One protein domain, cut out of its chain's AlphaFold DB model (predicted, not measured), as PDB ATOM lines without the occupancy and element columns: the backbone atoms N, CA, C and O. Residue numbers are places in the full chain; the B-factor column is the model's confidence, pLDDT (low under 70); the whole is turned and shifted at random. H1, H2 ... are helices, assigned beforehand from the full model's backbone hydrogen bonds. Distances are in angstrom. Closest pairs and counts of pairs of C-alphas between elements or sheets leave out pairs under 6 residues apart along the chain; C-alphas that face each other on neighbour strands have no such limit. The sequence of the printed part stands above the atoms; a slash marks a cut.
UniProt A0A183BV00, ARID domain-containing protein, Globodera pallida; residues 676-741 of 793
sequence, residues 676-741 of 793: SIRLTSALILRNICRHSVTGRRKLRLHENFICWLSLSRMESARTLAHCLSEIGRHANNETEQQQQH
ATOM      1  N   SER A 676     -71.266  48.299 350.345       84.31
ATOM      2  CA  SER A 676     -72.415  47.834 349.556       84.31
ATOM      3  C   SER A 676     -72.682  48.702 348.322       84.31
ATOM      4  O   SER A 676     -73.014  48.153 347.274       84.31
ATOM      5  N   ILE A 677     -72.454  50.020 348.392       85.44
ATOM      6  CA  ILE A 677     -72.557  50.932 347.238       85.44
ATOM      7  C   ILE A 677     -71.448  50.624 346.222       85.44
ATOM      8  O   ILE A 677     -71.733  50.304 345.063       85.44
ATOM      9  N   ARG A 678     -70.181  50.635 346.659       89.38
ATOM     10  CA  ARG A 678     -69.010  50.402 345.796       89.38
ATOM     11  C   ARG A 678     -69.033  49.008 345.149       89.38
ATOM     12  O   ARG A 678     -68.699  48.869 343.973       89.38
ATOM     13  N   LEU A 679     -69.467  47.978 345.884       88.88
ATOM     14  CA  LEU A 679     -69.604  46.601 345.397       88.88
ATOM     15  C   LEU A 679     -70.771  46.446 344.413       88.88
ATOM     16  O   LEU A 679     -70.580  45.856 343.351       88.88
ATOM     17  N   THR A 680     -71.944  47.006 344.723       90.12
ATOM     18  CA  THR A 680     -73.114  46.985 343.825       90.12
ATOM     19  C   THR A 680     -72.794  47.677 342.500       90.12
ATOM     20  O   THR A 680     -73.061  47.113 341.440       90.12
ATOM     21  N   SER A 681     -72.129  48.839 342.528       91.19
ATOM     22  CA  SER A 681     -71.695  49.504 341.294       91.19
ATOM     23  C   SER A 681     -70.690  48.657 340.498       91.19
ATOM     24  O   SER A 681     -70.876  48.439 339.301       91.19
ATOM     25  N   ALA A 682     -69.667  48.094 341.153       91.62
ATOM     26  CA  ALA A 682     -68.686  47.236 340.486       91.62
ATOM     27  C   ALA A 682     -69.318  45.986 339.841       91.62
ATOM     28  O   ALA A 682     -68.880  45.554 338.776       91.62
ATOM     29  N   LEU A 683     -70.358  45.411 340.455       92.06
ATOM     30  CA  LEU A 683     -71.109  44.276 339.908       92.06
ATOM     31  C   LEU A 683     -71.958  44.670 338.688       92.06
ATOM     32  O   LEU A 683     -71.893  43.978 337.671       92.06
ATOM     33  N   ILE A 684     -72.656  45.811 338.729       91.25
ATOM     34  CA  ILE A 684     -73.372  46.364 337.563       91.25
ATOM     35  C   ILE A 684     -72.390  46.609 336.406       91.25
ATOM     36  O   ILE A 684     -72.637  46.191 335.274       91.25
ATOM     37  N   LEU A 685     -71.241  47.235 336.685       92.25
ATOM     38  CA  LEU A 685     -70.198  47.480 335.686       92.25
ATOM     39  C   LEU A 685     -69.624  46.174 335.117       92.25
ATOM     40  O   LEU A 685     -69.399  46.092 333.910       92.25
ATOM     41  N   ARG A 686     -69.470  45.124 335.933       92.38
ATOM     42  CA  ARG A 686     -69.079  43.781 335.475       92.38
ATOM     43  C   ARG A 686     -70.118  43.170 334.534       92.38
ATOM     44  O   ARG A 686     -69.736  42.624 333.498       92.38
ATOM     45  N   ASN A 687     -71.406  43.273 334.859       91.69
ATOM     46  CA  ASN A 687     -72.491  42.789 334.003       91.69
ATOM     47  C   ASN A 687     -72.505  43.543 332.661       91.69
ATOM     48  O   ASN A 687     -72.489  42.910 331.603       91.69
ATOM     49  N   ILE A 688     -72.388  44.875 332.684       91.12
ATOM     50  CA  ILE A 688     -72.255  45.711 331.478       91.12
ATOM     51  C   ILE A 688     -71.020  45.303 330.655       91.12
ATOM     52  O   ILE A 688     -71.143  45.074 329.451       91.12
ATOM     53  N   CYS A 689     -69.848  45.137 331.283       90.19
ATOM     54  CA  CYS A 689     -68.620  44.661 330.633       90.19
ATOM     55  C   CYS A 689     -68.784  43.288 329.978       90.19
ATOM     56  O   CYS A 689     -68.228  43.055 328.908       90.19
ATOM     57  N   ARG A 690     -69.530  42.369 330.592       89.25
ATOM     58  CA  ARG A 690     -69.750  41.016 330.070       89.25
ATOM     59  C   ARG A 690     -70.744  41.009 328.907       89.25
ATOM     60  O   ARG A 690     -70.495  40.380 327.877       89.25
ATOM     61  N   HIS A 691     -71.849  41.739 329.038       89.12
ATOM     62  CA  HIS A 691     -73.012  41.594 328.163       89.12
ATOM     63  C   HIS A 691     -73.143  42.666 327.062       89.12
ATOM     64  O   HIS A 691     -73.666  42.338 325.996       89.12
ATOM     65  N   SER A 692     -72.631  43.891 327.253       90.25
ATOM     66  CA  SER A 692     -72.757  45.012 326.298       90.25
ATOM     67  C   SER A 692     -71.459  45.319 325.537       90.25
ATOM     68  O   SER A 692     -70.372  45.396 326.113       90.25
ATOM     69  N   VAL A 693     -71.572  45.568 324.225       86.69
ATOM     70  CA  VAL A 693     -70.430  45.999 323.391       86.69
ATOM     71  C   VAL A 693     -70.179  47.497 323.565       86.69
ATOM     72  O   VAL A 693     -69.037  47.914 323.770       86.69
ATOM     73  N   THR A 694     -71.239  48.310 323.537       87.00
ATOM     74  CA  THR A 694     -71.146  49.764 323.752       87.00
ATOM     75  C   THR A 694     -70.667  50.084 325.168       87.00
ATOM     76  O   THR A 694     -69.837  50.975 325.351       87.00
ATOM     77  N   GLY A 695     -71.099  49.294 326.155       87.38
ATOM     78  CA  GLY A 695     -70.655  49.376 327.543       87.38
ATOM     79  C   GLY A 695     -69.150  49.177 327.687       87.38
ATOM     80  O   GLY A 695     -68.477  50.057 328.220       87.38
ATOM     81  N   ARG A 696     -68.590  48.093 327.123       89.62
ATOM     82  CA  ARG A 696     -67.128  47.882 327.073       89.62
ATOM     83  C   ARG A 696     -66.387  49.048 326.414       89.62
ATOM     84  O   ARG A 696     -65.357  49.472 326.929       89.62
ATOM     85  N   ARG A 697     -66.904  49.587 325.303       87.56
ATOM     86  CA  ARG A 697     -66.272  50.710 324.581       87.56
ATOM     87  C   ARG A 697     -66.254  52.002 325.397       87.56
ATOM     88  O   ARG A 697     -65.215  52.653 325.437       87.56
ATOM     89  N   LYS A 698     -67.350  52.342 326.085       88.50
ATOM     90  CA  LYS A 698     -67.386  53.463 327.040       88.50
ATOM     91  C   LYS A 698     -66.452  53.206 328.236       88.50
ATOM     92  O   LYS A 698     -65.720  54.104 328.632       88.50
ATOM     93  N   LEU A 699     -66.407  51.981 328.768       89.94
ATOM     94  CA  LEU A 699     -65.585  51.636 329.938       89.94
ATOM     95  C   LEU A 699     -64.069  51.618 329.674       89.94
ATOM     96  O   LEU A 699     -63.320  51.982 330.579       89.94
ATOM     97  N   ARG A 700     -63.604  51.323 328.446       87.88
ATOM     98  CA  ARG A 700     -62.181  51.494 328.055       87.88
ATOM     99  C   ARG A 700     -61.668  52.927 328.280       87.88
ATOM    100  O   ARG A 700     -60.501  53.112 328.603       87.88
ATOM    101  N   LEU A 701     -62.528  53.950 328.200       87.88
ATOM    102  CA  LEU A 701     -62.140  55.346 328.471       87.88
ATOM    103  C   LEU A 701     -61.727  55.590 329.936       87.88
ATOM    104  O   LEU A 701     -61.024  56.555 330.225       87.88
ATOM    105  N   HIS A 702     -62.135  54.706 330.850       88.25
ATOM    106  CA  HIS A 702     -61.854  54.780 332.284       88.25
ATOM    107  C   HIS A 702     -60.942  53.637 332.767       88.25
ATOM    108  O   HIS A 702     -60.769  53.456 333.971       88.25
ATOM    109  N   GLU A 703     -60.338  52.875 331.851       89.12
ATOM    110  CA  GLU A 703     -59.565  51.661 332.148       89.12
ATOM    111  C   GLU A 703     -58.427  51.911 333.150       89.12
ATOM    112  O   GLU A 703     -58.303  51.179 334.128       89.12
ATOM    113  N   ASN A 704     -57.685  53.014 332.998       84.94
ATOM    114  CA  ASN A 704     -56.627  53.421 333.935       84.94
ATOM    115  C   ASN A 704     -57.145  53.663 335.367       84.94
ATOM    116  O   ASN A 704     -56.478  53.314 336.340       84.94
ATOM    117  N   PHE A 705     -58.341  54.243 335.505       85.88
ATOM    118  CA  PHE A 705     -58.960  54.532 336.802       85.88
ATOM    119  C   PHE A 705     -59.508  53.256 337.454       85.88
ATOM    120  O   PHE A 705     -59.274  53.009 338.634       85.88
ATOM    121  N   ILE A 706     -60.157  52.393 336.667       88.62
ATOM    122  CA  ILE A 706     -60.629  51.079 337.123       88.62
ATOM    123  C   ILE A 706     -59.437  50.184 337.511       88.62
ATOM    124  O   ILE A 706     -59.522  49.459 338.497       88.62
ATOM    125  N   CYS A 707     -58.309  50.280 336.800       86.25
ATOM    126  CA  CYS A 707     -57.052  49.611 337.143       86.25
ATOM    127  C   CYS A 707     -56.530  50.056 338.518       86.25
ATOM    128  O   CYS A 707     -56.338  49.213 339.394       86.25
ATOM    129  N   TRP A 708     -56.412  51.367 338.756       83.06
ATOM    130  CA  TRP A 708     -56.012  51.926 340.055       83.06
ATOM    131  C   TRP A 708     -56.936  51.475 341.208       83.06
ATOM    132  O   TRP A 708     -56.460  50.997 342.240       83.06
ATOM    133  N   LEU A 709     -58.257  51.500 341.000       83.31
ATOM    134  CA  LEU A 709     -59.232  50.977 341.970       83.31
ATOM    135  C   LEU A 709     -59.131  49.448 342.164       83.31
ATOM    136  O   LEU A 709     -59.348  48.950 343.265       83.31
ATOM    137  N   SER A 710     -58.763  48.677 341.137       84.50
ATOM    138  CA  SER A 710     -58.585  47.217 341.247       84.50
ATOM    139  C   SER A 710     -57.315  46.795 342.003       84.50
ATOM    140  O   SER A 710     -57.244  45.673 342.502       84.50
ATOM    141  N   LEU A 711     -56.332  47.695 342.120       81.50
ATOM    142  CA  LEU A 711     -55.114  47.521 342.925       81.50
ATOM    143  C   LEU A 711     -55.276  48.039 344.368       81.50
ATOM    144  O   LEU A 711     -54.397  47.841 345.209       81.50
ATOM    145  N   SER A 712     -56.399  48.696 344.659       78.38
ATOM    146  CA  SER A 712     -56.725  49.271 345.964       78.38
ATOM    147  C   SER A 712     -57.221  48.216 346.964       78.38
ATOM    148  O   SER A 712     -57.636  47.120 346.593       78.38
ATOM    149  N   ARG A 713     -57.234  48.547 348.263       73.75
ATOM    150  CA  ARG A 713     -57.683  47.641 349.347       73.75
ATOM    151  C   ARG A 713     -59.216  47.496 349.473       73.75
ATOM    152  O   ARG A 713     -59.699  46.961 350.467       73.75
ATOM    153  N   MET A 714     -59.969  47.964 348.477       77.69
ATOM    154  CA  MET A 714     -61.435  47.976 348.447       77.69
ATOM    155  C   MET A 714     -62.006  46.556 348.324       77.69
ATOM    156  O   MET A 714     -61.455  45.718 347.610       77.69
ATOM    157  N   GLU A 715     -63.170  46.289 348.921       81.94
ATOM    158  CA  GLU A 715     -63.836  44.981 348.784       81.94
ATOM    159  C   GLU A 715     -64.261  44.695 347.328       81.94
ATOM    160  O   GLU A 715     -64.161  43.569 346.835       81.94
ATOM    161  N   SER A 716     -64.637  45.743 346.591       86.81
ATOM    162  CA  SER A 716     -64.989  45.687 345.170       86.81
ATOM    163  C   SER A 716     -63.800  45.445 344.226       86.81
ATOM    164  O   SER A 716     -64.026  45.117 343.058       86.81
ATOM    165  N   ALA A 717     -62.547  45.539 344.691       86.12
ATOM    166  CA  ALA A 717     -61.350  45.481 343.842       86.12
ATOM    167  C   ALA A 717     -61.256  44.187 343.007       86.12
ATOM    168  O   ALA A 717     -60.953  44.233 341.813       86.12
ATOM    169  N   ARG A 718     -61.623  43.030 343.584       87.81
ATOM    170  CA  ARG A 718     -61.696  41.741 342.860       87.81
ATOM    171  C   ARG A 718     -62.731  41.766 341.728       87.81
ATOM    172  O   ARG A 718     -62.502  41.180 340.671       87.81
ATOM    173  N   THR A 719     -63.862  42.436 341.933       90.38
ATOM    174  CA  THR A 719     -64.911  42.590 340.915       90.38
ATOM    175  C   THR A 719     -64.446  43.525 339.797       90.38
ATOM    176  O   THR A 719     -64.646  43.216 338.622       90.38
ATOM    177  N   LEU A 720     -63.746  44.613 340.134       90.62
ATOM    178  CA  LEU A 720     -63.149  45.534 339.158       90.62
ATOM    179  C   LEU A 720     -62.045  44.862 338.324       90.62
ATOM    180  O   LEU A 720     -62.025  45.022 337.106       90.62
ATOM    181  N   ALA A 721     -61.208  44.010 338.926       88.38
ATOM    182  CA  ALA A 721     -60.247  43.183 338.189       88.38
ATOM    183  C   ALA A 721     -60.932  42.245 337.168       88.38
ATOM    184  O   ALA A 721     -60.450  42.070 336.048       88.38
ATOM    185  N   HIS A 722     -62.107  41.697 337.503       88.75
ATOM    186  CA  HIS A 722     -62.913  40.920 336.554       88.75
ATOM    187  C   HIS A 722     -63.510  41.804 335.439       88.75
ATOM    188  O   HIS A 722     -63.588  41.346 334.297       88.75
ATOM    189  N   CYS A 723     -63.875  43.064 335.714       89.31
ATOM    190  CA  CYS A 723     -64.299  44.018 334.677       89.31
ATOM    191  C   CYS A 723     -63.180  44.242 333.649       89.31
ATOM    192  O   CYS A 723     -63.407  44.096 332.448       89.31
ATOM    193  N   LEU A 724     -61.958  44.507 334.127       88.50
ATOM    194  CA  LEU A 724     -60.766  44.693 333.290       88.50
ATOM    195  C   LEU A 724     -60.462  43.450 332.443       88.50
ATOM    196  O   LEU A 724     -60.205  43.569 331.247       88.50
ATOM    197  N   SER A 725     -60.577  42.245 333.016       87.50
ATOM    198  CA  SER A 725     -60.357  41.014 332.246       87.50
ATOM    199  C   SER A 725     -61.353  40.834 331.089       87.50
ATOM    200  O   SER A 725     -60.951  40.395 330.016       87.50
ATOM    201  N   GLU A 726     -62.622  41.229 331.246       86.44
ATOM    202  CA  GLU A 726     -63.626  41.134 330.171       86.44
ATOM    203  C   GLU A 726     -63.463  42.256 329.126       86.44
ATOM    204  O   GLU A 726     -63.743  42.053 327.942       86.44
ATOM    205  N   ILE A 727     -62.948  43.425 329.531       86.00
ATOM    206  CA  ILE A 727     -62.544  44.506 328.616       86.00
ATOM    207  C   ILE A 727     -61.390  44.043 327.707       86.00
ATOM    208  O   ILE A 727     -61.474  44.208 326.481       86.00
ATOM    209  N   GLY A 728     -60.356  43.430 328.299       78.62
ATOM    210  CA  GLY A 728     -59.163  42.939 327.604       78.62
ATOM    211  C   GLY A 728     -59.419  41.708 326.731       78.62
ATOM    212  O   GLY A 728     -59.037  41.700 325.563       78.62
ATOM    213  N   ARG A 729     -60.154  40.701 327.233       76.00
ATOM    214  CA  ARG A 729     -60.519  39.493 326.458       76.00
ATOM    215  C   ARG A 729     -61.192  39.839 325.132       76.00
ATOM    216  O   ARG A 729     -60.885  39.240 324.108       76.00
ATOM    217  N   HIS A 730     -62.072  40.839 325.126       64.38
ATOM    218  CA  HIS A 730     -62.712  41.284 323.892       64.38
ATOM    219  C   HIS A 730     -61.813  42.134 322.980       64.38
ATOM    220  O   HIS A 730     -62.071  42.149 321.782       64.38
ATOM    221  N   ALA A 731     -60.765  42.794 323.488       60.97
ATOM    222  CA  ALA A 731     -59.797  43.506 322.645       60.97
ATOM    223  C   ALA A 731     -58.962  42.530 321.798       60.97
ATOM    224  O   ALA A 731     -58.781  42.747 320.599       60.97
ATOM    225  N   ASN A 732     -58.527  41.418 322.401       59.41
ATOM    226  CA  ASN A 732     -57.802  40.367 321.688       59.41
ATOM    227  C   ASN A 732     -58.694  39.735 320.610       59.41
ATOM    228  O   ASN A 732     -58.305  39.712 319.449       59.41
ATOM    229  N   ASN A 733     -59.935  39.361 320.945       58.97
ATOM    230  CA  ASN A 733     -60.880  38.806 319.970       58.97
ATOM    231  C   ASN A 733     -61.216  39.788 318.822       58.97
ATOM    232  O   ASN A 733     -61.362  39.357 317.680       58.97
ATOM    233  N   GLU A 734     -61.340  41.099 319.094       54.94
ATOM    234  CA  GLU A 734     -61.500  42.132 318.049       54.94
ATOM    235  C   GLU A 734     -60.266  42.180 317.118       54.94
ATOM    236  O   GLU A 734     -60.415  42.363 315.910       54.94
ATOM    237  N   THR A 735     -59.062  41.961 317.658       53.47
ATOM    238  CA  THR A 735     -57.788  41.969 316.913       53.47
ATOM    239  C   THR A 735     -57.586  40.687 316.097       53.47
ATOM    240  O   THR A 735     -57.233  40.758 314.922       53.47
ATOM    241  N   GLU A 736     -57.874  39.519 316.674       50.94
ATOM    242  CA  GLU A 736     -57.805  38.212 316.005       50.94
ATOM    243  C   GLU A 736     -58.783  38.126 314.826       50.94
ATOM    244  O   GLU A 736     -58.424  37.632 313.760       50.94
ATOM    245  N   GLN A 737     -60.002  38.662 314.968       50.41
ATOM    246  CA  GLN A 737     -60.978  38.711 313.872       50.41
ATOM    247  C   GLN A 737     -60.544  39.655 312.744       50.41
ATOM    248  O   GLN A 737     -60.754  39.339 311.571       50.41
ATOM    249  N   GLN A 738     -59.897  40.779 313.071       51.75
ATOM    250  CA  GLN A 738     -59.307  41.666 312.063       51.75
ATOM    251  C   GLN A 738     -58.135  40.990 311.345       51.75
ATOM    252  O   GLN A 738     -58.107  41.008 310.119       51.75
ATOM    253  N   GLN A 739     -57.240  40.309 312.067       52.44
ATOM    254  CA  GLN A 739     -56.150  39.532 311.466       52.44
ATOM    255  C   GLN A 739     -56.670  38.379 310.592       52.44
ATOM    256  O   GLN A 739     -56.144  38.163 309.507       52.44
ATOM    257  N   GLN A 740     -57.740  37.685 310.988       50.78
ATOM    258  CA  GLN A 740     -58.373  36.662 310.145       50.78
ATOM    259  C   GLN A 740     -59.005  37.256 308.877       50.78
ATOM    260  O   GLN A 740     -58.890  36.656 307.812       50.78
ATOM    261  N   HIS A 741     -59.614  38.446 308.944       51.78
ATOM    262  CA  HIS A 741     -60.051  39.158 307.735       51.78
ATOM    263  C   HIS A 741     -58.868  39.579 306.851       51.78
ATOM    264  O   HIS A 741     -58.914  39.331 305.649       51.78
TER     265      HIS A 741
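AT A GLANCE: This is residues 676 to 741 of the 793 residues of the protein "ARID domain-containing protein" of Globodera pallida (UniProt A0A183BV00). One long helix, H4, has its first part side by side with H1, which runs the same way at a small angle, while the short helix H3 packs on another side of that first part. The short helix H2 lies at the end of H1 and leads across to H3, and the last stretch of H4, residues 732 to 741, sticks out as a free arm that makes much of the length. The printed part has 66 residues with four named helices, H1, H2, H3 and H4 in chain order, and no named strand; the class is all helix. It is only just compact, close to loose, with a radius of gyration of the C-alphas of 12.6 A and spans of 44 by 20 by 17 A.

HOW THE PARTS SIT: The hub is H4, residues 717 to 741, which touches the three other helices. With residues 719 to 727 alone it touches H1, residues 676 to 691; the closest C-alphas, of Arg 686 and Cys 723, are 4.9 A apart. H1 and H4 run the same way at a shallow tilt of 13 degrees. H3, residues 703 to 710, touches residues 717 to 724 alone of H4, the closest C-alphas being those of Ser 710 and Ala 717 at 4.2 A. H3 and H4 form a helical hairpin, running opposite ways at a shallow tilt of 33 degrees, only just short of steep. H2, residues 693 to 700, and H4 only just touch, with 3 pairs of C-alphas within 8 A; the closest are those of Arg 696 and Ile 727, 5.9 A apart, at a steep tilt of 64 degrees. H1 and H2 touch only at the corner by their link, where the C-alphas of Cys 689 and Arg 696 come closest at 5.0 A. H2 and H3 meet only through their link, and H1 and H3 are apart. In H1, H2, H3 and H4 every backbone O i to N i+4 pair is within hydrogen-bond range.

IN THESE COORDINATES: H4 has 25 residues and measures 36.7 A from C-alpha 717 at (-61.350, 45.481, 343.842) to C-alpha 741 at (-60.051, 39.158, 307.735). H1 has 16 residues and measures 22.3 A, beginning at C-alpha 676 at (-72.415, 47.834, 349.556). H2 and H3 have 8 residues each and measure 11.0 A and 10.2 A.

THE WHOLE: The C-alphas farthest apart, of Ser 676 and His 741, are 44.5 A apart. Without residues 732 to 741, which stand free, the body spans 28 by 19 by 16 A. The printed part has no cut. The links H1 to H2 and H2 to H3 are tight, and the link H3 to H4, with 6 residues, is short. The mean pLDDT of the printed part is 81.2, and residues 730 to 741 are under 70.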